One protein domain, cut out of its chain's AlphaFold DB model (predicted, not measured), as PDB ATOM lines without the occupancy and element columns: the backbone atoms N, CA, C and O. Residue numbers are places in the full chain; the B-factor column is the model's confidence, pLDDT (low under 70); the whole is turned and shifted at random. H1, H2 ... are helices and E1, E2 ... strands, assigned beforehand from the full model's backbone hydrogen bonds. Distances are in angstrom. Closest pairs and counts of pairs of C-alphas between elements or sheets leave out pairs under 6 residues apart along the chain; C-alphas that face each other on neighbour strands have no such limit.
ATOM      1  N   ILE A  26     109.178  98.760  93.512       84.19
ATOM      2  CA  ILE A  26     108.320  99.847  93.025       84.19
ATOM      3  C   ILE A  26     107.046  99.877  93.870       84.19
ATOM      4  O   ILE A  26     106.355  98.847  93.958       84.19
ATOM      5  N   THR A  27     106.756 101.033  94.474       83.31
ATOM      6  CA  THR A  27     105.585 101.235  95.343       83.31
ATOM      7  C   THR A  27     104.306 101.461  94.526       83.31
ATOM      8  O   THR A  27     104.387 101.824  93.352       83.31
ATOM      9  N   PRO A  28     103.108 101.245  95.099       81.88
ATOM     10  CA  PRO A  28     101.845 101.482  94.394       81.88
ATOM     11  C   PRO A  28     101.698 102.914  93.863       81.88
ATOM     12  O   PRO A  28     101.221 103.101  92.747       81.88
ATOM     13  N   GLU A  29     102.165 103.904  94.622       79.31
ATOM     14  CA  GLU A  29     102.127 105.320  94.244       79.31
ATOM     15  C   GLU A  29     103.038 105.588  93.037       79.31
ATOM     16  O   GLU A  29     102.659 106.298  92.106       79.31
ATOM     17  N   GLU A  30     104.220 104.963  93.006       82.19
ATOM     18  CA  GLU A  30     105.139 105.026  91.864       82.19
ATOM     19  C   GLU A  30     104.545 104.338  90.626       82.19
ATOM     20  O   GLU A  30     104.732 104.814  89.507       82.19
ATOM     21  N   VAL A  31     103.790 103.244  90.803       86.06
ATOM     22  CA  VAL A  31     103.052 102.626  89.691       86.06
ATOM     23  C   VAL A  31     101.985 103.577  89.164       86.06
ATOM     24  O   VAL A  31     101.857 103.729  87.949       86.06
ATOM     25  N   GLU A  32     101.221 104.222  90.042       82.62
ATOM     26  CA  GLU A  32     100.160 105.154  89.653       82.62
ATOM     27  C   GLU A  32     100.709 106.351  88.867       82.62
ATOM     28  O   GLU A  32     100.101 106.753  87.874       82.62
ATOM     29  N   GLN A  33     101.895 106.838  89.225       82.00
ATOM     30  CA  GLN A  33     102.580 107.926  88.523       82.00
ATOM     31  C   GLN A  33     103.335 107.476  87.264       82.00
ATOM     32  O   GLN A  33     103.758 108.317  86.477       82.00
ATOM     33  N   ALA A  34     103.516 106.171  87.047       84.50
ATOM     34  CA  ALA A  34     104.259 105.679  85.895       84.50
ATOM     35  C   ALA A  34     103.475 105.869  84.589       84.50
ATOM     36  O   ALA A  34     102.363 105.345  84.439       84.50
ATOM     37  N   ASP A  35     104.100 106.546  83.625       87.94
ATOM     38  CA  ASP A  35     103.602 106.682  82.251       87.94
ATOM     39  C   ASP A  35     103.863 105.421  81.412       87.94
ATOM     40  O   ASP A  35     103.095 105.086  80.509       87.94
ATOM     41  N   LEU A  36     104.948 104.701  81.717       88.69
ATOM     42  CA  LEU A  36     105.414 103.535  80.973       88.69
ATOM     43  C   LEU A  36     106.094 102.529  81.907       88.69
ATOM     44  O   LEU A  36     106.929 102.893  82.734       88.69
ATOM     45  N   VAL A  37     105.782 101.248  81.719       92.31
ATOM     46  CA  VAL A  37     106.424 100.131  82.417       92.31
ATOM     47  C   VAL A  37     107.228  99.302  81.418       92.31
ATOM     48  O   VAL A  37     106.678  98.756  80.463       92.31
ATOM     49  N   VAL A  38     108.534  99.167  81.646       92.31
ATOM     50  CA  VAL A  38     109.408  98.305  80.837       92.31
ATOM     51  C   VAL A  38     109.820  97.091  81.657       92.31
ATOM     52  O   VAL A  38     110.442  97.223  82.708       92.31
ATOM     53  N   VAL A  39     109.489  95.898  81.167       92.88
ATOM     54  CA  VAL A  39     109.835  94.625  81.805       92.88
ATOM     55  C   VAL A  39     110.887  93.915  80.963       92.88
ATOM     56  O   VAL A  39     110.576  93.358  79.914       92.88
ATOM     57  N   ALA A  40     112.131  93.908  81.433       91.50
ATOM     58  CA  ALA A  40     113.211  93.117  80.851       91.50
ATOM     59  C   ALA A  40     113.423  91.853  81.696       91.50
ATOM     60  O   ALA A  40     114.066  91.916  82.743       91.50
ATOM     61  N   ALA A  41     112.842  90.723  81.284       88.31
ATOM     62  CA  ALA A  41     112.910  89.486  82.060       88.31
ATOM     63  C   ALA A  41     112.814  88.226  81.193       88.31
ATOM     64  O   ALA A  41     111.877  88.068  80.407       88.31
ATOM     65  N   ASP A  42     113.734  87.291  81.441       84.06
ATOM     66  CA  ASP A  42     113.763  85.954  80.819       84.06
ATOM     67  C   ASP A  42     112.960  84.900  81.610       84.06
ATOM     68  O   ASP A  42     112.875  83.744  81.208       84.06
ATOM     69  N   ILE A  43     112.369  85.294  82.742       78.00
ATOM     70  CA  ILE A  43     111.584  84.432  83.635       78.00
ATOM     71  C   ILE A  43     110.179  84.999  83.860       78.00
ATOM     72  O   ILE A  43     109.876  86.137  83.486       78.00
ATOM     73  N   GLU A  44     109.305  84.212  84.482       74.69
ATOM     74  CA  GLU A  44     107.993  84.686  84.913       74.69
ATOM     75  C   GLU A  44     108.122  85.603  86.137       74.69
ATOM     76  O   GLU A  44     108.890  85.346  87.067       74.69
ATOM     77  N   VAL A  45     107.406  86.724  86.098       79.69
ATOM     78  CA  VAL A  45     107.492  87.807  87.079       79.69
ATOM     79  C   VAL A  45     106.067  88.193  87.447       79.69
ATOM     80  O   VAL A  45     105.243  88.380  86.555       79.69
ATOM     81  N   ASP A  46     105.777  88.332  88.742       80.00
ATOM     82  CA  ASP A  46     104.507  88.917  89.172       80.00
ATOM     83  C   ASP A  46     104.447  90.401  88.779       80.00
ATOM     84  O   ASP A  46     105.194  91.234  89.307       80.00
ATOM     85  N   LEU A  47     103.559  90.692  87.830       87.19
ATOM     86  CA  LEU A  47     103.312  92.008  87.249       87.19
ATOM     87  C   LEU A  47     101.896  92.515  87.557       87.19
ATOM     88  O   LEU A  47     101.490  93.543  87.014       87.19
ATOM     89  N   ALA A  48     101.140  91.827  88.423       85.50
ATOM     90  CA  ALA A  48      99.739  92.149  88.691       85.50
ATOM     91  C   ALA A  48      99.544  93.599  89.163       85.50
ATOM     92  O   ALA A  48      98.555  94.238  88.798       85.50
ATOM     93  N   LYS A  49     100.526  94.149  89.892       84.25
ATOM     94  CA  LYS A  49     100.526  95.546  90.353       84.25
ATOM     95  C   LYS A  49     100.520  96.584  89.223       84.25
ATOM     96  O   LYS A  49     100.077  97.697  89.451       84.25
ATOM     97  N   PHE A  50     100.947  96.221  88.012       89.06
ATOM     98  CA  PHE A  50     101.001  97.108  86.842       89.06
ATOM     99  C   PHE A  50      99.776  96.974  85.922       89.06
ATOM    100  O   PHE A  50      99.817  97.377  84.758       89.06
ATOM    101  N   ALA A  51      98.683  96.374  86.402       87.44
ATOM    102  CA  ALA A  51      97.463  96.219  85.618       87.44
ATOM    103  C   ALA A  51      96.946  97.573  85.096       87.44
ATOM    104  O   ALA A  51      96.781  98.528  85.847       87.44
ATOM    105  N   GLY A  52      96.654  97.637  83.799       85.06
ATOM    106  CA  GLY A  52      96.170  98.827  83.100       85.06
ATOM    107  C   GLY A  52      97.266  99.785  82.633       85.06
ATOM    108  O   GLY A  52      96.982 100.643  81.801       85.06
ATOM    109  N   LYS A  53      98.512  99.636  83.100       89.62
ATOM    110  CA  LYS A  53      99.614 100.518  82.698       89.62
ATOM    111  C   LYS A  53     100.152 100.153  81.311       89.62
ATOM    112  O   LYS A  53     100.209  98.959  80.995       89.62
ATOM    113  N   PRO A  54     100.553 101.138  80.481       91.50
ATOM    114  CA  PRO A  54     101.272 100.870  79.241       91.50
ATOM    115  C   PRO A  54     102.544 100.088  79.549       91.50
ATOM    116  O   PRO A  54     103.388 100.541  80.323       91.50
ATOM    117  N   MET A  55     102.662  98.893  78.979       92.94
ATOM    118  CA  MET A  55     103.752  97.976  79.272       92.94
ATOM    119  C   MET A  55     104.417  97.477  77.998       92.94
ATOM    120  O   MET A  55     103.747  97.048  77.055       92.94
ATOM    121  N   TYR A  56     105.746  97.470  78.023       93.56
ATOM    122  CA  TYR A  56     106.591  96.810  77.039       93.56
ATOM    123  C   TYR A  56     107.399  95.697  77.708       93.56
ATOM    124  O   TYR A  56     108.000  95.913  78.761       93.56
ATOM    125  N   ARG A  57     107.424  94.505  77.102       90.88
ATOM    126  CA  ARG A  57     108.177  93.354  77.614       90.88
ATOM    127  C   ARG A  57     109.263  92.938  76.628       90.88
ATOM    128  O   ARG A  57     108.982  92.724  75.455       90.88
ATOM    129  N   THR A  58     110.477  92.755  77.135       92.88
ATOM    130  CA  THR A  58     111.639  92.256  76.393       92.88
ATOM    131  C   THR A  58     112.469  91.291  77.250       92.88
ATOM    132  O   THR A  58     112.139  91.018  78.406       92.88
ATOM    133  N   THR A  59     113.540  90.748  76.678       91.12
ATOM    134  CA  THR A  59     114.495  89.858  77.357       91.12
ATOM    135  C   THR A  59     115.595  90.658  78.043       91.12
ATOM    136  O   THR A  59     115.964  91.752  77.598       91.12
ATOM    137  N   THR A  60     116.187  90.095  79.097       88.81
ATOM    138  CA  THR A  60     117.311  90.739  79.799       88.81
ATOM    139  C   THR A  60     118.513  90.901  78.864       88.81
ATOM    140  O   THR A  60     119.174  91.939  78.854       88.81
ATOM    141  N   GLY A  61     118.755  89.909  78.002       87.69
ATOM    142  CA  GLY A  61     119.831  89.950  77.013       87.69
ATOM    143  C   GLY A  61     119.682  91.072  75.978       87.69
ATOM    144  O   GLY A  61     120.672  91.742  75.663       87.69
ATOM    145  N   LEU A  62     118.471  91.305  75.457       86.75
ATOM    146  CA  LEU A  62     118.221  92.392  74.501       86.75
ATOM    147  C   LEU A  62     118.277  93.761  75.176       86.75
ATOM    148  O   LEU A  62     118.924  94.662  74.640       86.75
ATOM    149  N   ALA A  63     117.696  93.894  76.370       88.38
ATOM    150  CA  ALA A  63     117.743  95.137  77.133       88.38
ATOM    151  C   ALA A  63     119.181  95.578  77.461       88.38
ATOM    152  O   ALA A  63     119.466  96.772  77.443       88.38
ATOM    153  N   LEU A  64     120.103  94.635  77.702       87.06
ATOM    154  CA  LEU A  64     121.516  94.933  77.973       87.06
ATOM    155  C   LEU A  64     122.332  95.229  76.708       87.06
ATOM    156  O   LEU A  64     123.153  96.140  76.701       87.06
ATOM    157  N   LYS A  65     122.134  94.457  75.631       89.44
ATOM    158  CA  LYS A  65     122.946  94.588  74.405       89.44
ATOM    159  C   LYS A  65     122.451  95.688  73.467       89.44
ATOM    160  O   LYS A  65     123.224  96.190  72.657       89.44
ATOM    161  N   LYS A  66     121.158  96.014  73.525       91.75
ATOM    162  CA  LYS A  66     120.470  96.916  72.590       91.75
ATOM    163  C   LYS A  66     119.562  97.906  73.326       91.75
ATOM    164  O   LYS A  66     118.472  98.216  72.859       91.75
ATOM    165  N   THR A  67     120.025  98.428  74.461       87.50
ATOM    166  CA  THR A  67     119.234  99.260  75.385       87.50
ATOM    167  C   THR A  67     118.486 100.403  74.702       87.50
ATOM    168  O   THR A  67     117.280 100.521  74.874       87.50
ATOM    169  N   ALA A  68     119.175 101.217  73.894       88.56
ATOM    170  CA  ALA A  68     118.551 102.359  73.221       88.56
ATOM    171  C   ALA A  68     117.414 101.923  72.284       88.56
ATOM    172  O   ALA A  68     116.330 102.491  72.318       88.56
ATOM    173  N   GLN A  69     117.635 100.854  71.514       89.94
ATOM    174  CA  GLN A  69     116.632 100.322  70.594       89.94
ATOM    175  C   GLN A  69     115.406  99.776  71.336       89.94
ATOM    176  O   GLN A  69     114.282  99.970  70.885       89.94
ATOM    177  N   GLU A  70     115.612  99.077  72.451       89.69
ATOM    178  CA  GLU A  70     114.511  98.506  73.230       89.69
ATOM    179  C   GLU A  70     113.707  99.586  73.968       89.69
ATOM    180  O   GLU A  70     112.492  99.456  74.086       89.69
ATOM    181  N   LEU A  71     114.345 100.681  74.398       88.19
ATOM    182  CA  LEU A  71     113.637 101.840  74.953       88.19
ATOM    183  C   LEU A  71     112.824 102.583  73.887       88.19
ATOM    184  O   LEU A  71     111.668 102.917  74.141       88.19
ATOM    185  N   ASP A  72     113.381 102.785  72.690       90.88
ATOM    186  CA  ASP A  72     112.648 103.403  71.578       90.88
ATOM    187  C   ASP A  72     111.412 102.570  71.202       90.88
ATOM    188  O   ASP A  72     110.319 103.110  71.021       90.88
ATOM    189  N   LYS A  73     111.557 101.238  71.152       88.94
ATOM    190  CA  LYS A  73     110.423 100.326  70.952       88.94
ATOM    191  C   LYS A  73     109.419 100.405  72.088       88.94
ATOM    192  O   LYS A  73     108.226 100.418  71.817       88.94
ATOM    193  N   ALA A  74     109.870 100.485  73.337       89.56
ATOM    194  CA  ALA A  74     108.971 100.542  74.482       89.56
ATOM    195  C   ALA A  74     108.014 101.736  74.420       89.56
ATOM    196  O   ALA A  74     106.842 101.592  74.752       89.56
ATOM    197  N   VAL A  75     108.483 102.890  73.943       88.75
ATOM    198  CA  VAL A  75     107.646 104.090  73.793       88.75
ATOM    199  C   VAL A  75     106.577 103.918  72.705       88.75
ATOM    200  O   VAL A  75     105.495 104.488  72.814       88.75
ATOM    201  N   VAL A  76     106.858 103.131  71.665       89.94
ATOM    202  CA  VAL A  76     105.968 102.964  70.502       89.94
ATOM    203  C   VAL A  76     105.035 101.759  70.646       89.94
ATOM    204  O   VAL A  76     103.874 101.815  70.249       89.94
ATOM    205  N   GLU A  77     105.541 100.655  71.186       89.75
ATOM    206  CA  GLU A  77     104.886  99.345  71.170       89.75
ATOM    207  C   GLU A  77     104.207  98.985  72.496       89.75
ATOM    208  O   GLU A  77     103.540  97.949  72.570       89.75
ATOM    209  N   ALA A  78     104.364  99.799  73.547       89.62
ATOM    210  CA  ALA A  78     103.731  99.532  74.831       89.62
ATOM    211  C   ALA A  78     102.205  99.463  74.711       89.62
ATOM    212  O   ALA A  78     101.553 100.328  74.124       89.62
ATOM    213  N   LYS A  79     101.623  98.430  75.320       90.56
ATOM    214  CA  LYS A  79     100.171  98.218  75.358       90.56
ATOM    215  C   LYS A  79      99.692  98.133  76.801       90.56
ATOM    216  O   LYS A  79     100.463  97.696  77.655       90.56
ATOM    217  N   PRO A  80      98.437  98.514  77.096       90.38
ATOM    218  CA  PRO A  80      97.880  98.354  78.433       90.38
ATOM    219  C   PRO A  80      97.989  96.898  78.898       90.38
ATOM    220  O   PRO A  80      97.431  95.993  78.273       90.38
ATOM    221  N   TYR A  81      98.717  96.667  79.989       88.44
ATOM    222  CA  TYR A  81      98.896  95.327  80.529       88.44
ATOM    223  C   TYR A  81      97.620  94.845  81.215       88.44
ATOM    224  O   TYR A  81      97.054  95.532  82.065       88.44
ATOM    225  N   GLN A  82      97.183  93.632  80.900       83.25
ATOM    226  CA  GLN A  82      96.148  92.948  81.663       83.25
ATOM    227  C   GLN A  82      96.757  91.682  82.263       83.25
ATOM    228  O   GLN A  82      97.199  90.818  81.504       83.25
TER     229      GLN A  82
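This is residues 26 to 82 of the 243 residues of the protein "PTS system fructose-specific transporter subunit IIB" of Klebsiella michiganensis (UniProt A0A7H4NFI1). A small two-stranded parallel sheet, E1 beside E2, stands in the middle, with the helix H3 over one of its faces and the long loop of residues 41 to 53 folding back on the other side from the end of E1 to the beginning of E2. The short helix H2 lies beyond the end of the strands, the short helix H1 lies beyond the beginning of E1, and residues 79 to 80 form a short antiparallel pairing with residues 54 to 55 of E2. The printed part has 57 residues, with three named helices and two named strands in the order H1, E1, E2, H2, H3; the class is mixed, helices and strands. The whole is compact, with a radius of gyration of the C-alphas of 11.2 A, and its C-alphas span 30 by 23 by 18 A.

E1, residues 37 to 40, and E2, residues 54 to 58, are parallel neighbours, with 10 degrees between their directions. C-alphas 37 and 55 face each other at 4.7 A. N 39 and O 56 are within hydrogen-bond range at 2.8 A, as are N 56 and O 37 at 2.9 A. H3, residues 67 to 77, has 5 pairs of C-alphas within 8 A of E2, the closest those of Tyr 56 and Ala 74, 5.1 A apart. The closest C-alphas of E1 and H2, residues 60 to 65, are those of Ala 40 and Thr 60, 4.9 A apart. H2 and H3 are close but not clearly touching, with C-alphas 63 and 70 the closest at 6.1 A; they run opposite ways at a steep tilt of 60 degrees. H1, residues 28 to 33, is apart from E2, H2 and H3. Every O i to N i+4 pair is within hydrogen-bond range in H1 and H2; in H3, 6 of 7 are.

E2 measures 13.8 A from first to last C-alpha and E1 9.9 A. H3 measures 15.0 A, and H1 and H2 8.7 A each. C-alpha 28, where H1 begins, is at (101.845, 101.482, 94.394). E1 begins at C-alpha 37, at (106.424, 100.131, 82.417). H3 ends at C-alpha 77, at (104.886, 99.345, 71.170).

The two C-alphas farthest apart are those of Glu 29 and Lys 65, 30.7 A. The printed part has no cut. The link from E1 to E2 is long, with 13 residues; the links H1 to E1, E2 to H2 and H2 to H3 are tight. The mean pLDDT of the printed part is 87.4, and no printed residue is under 70.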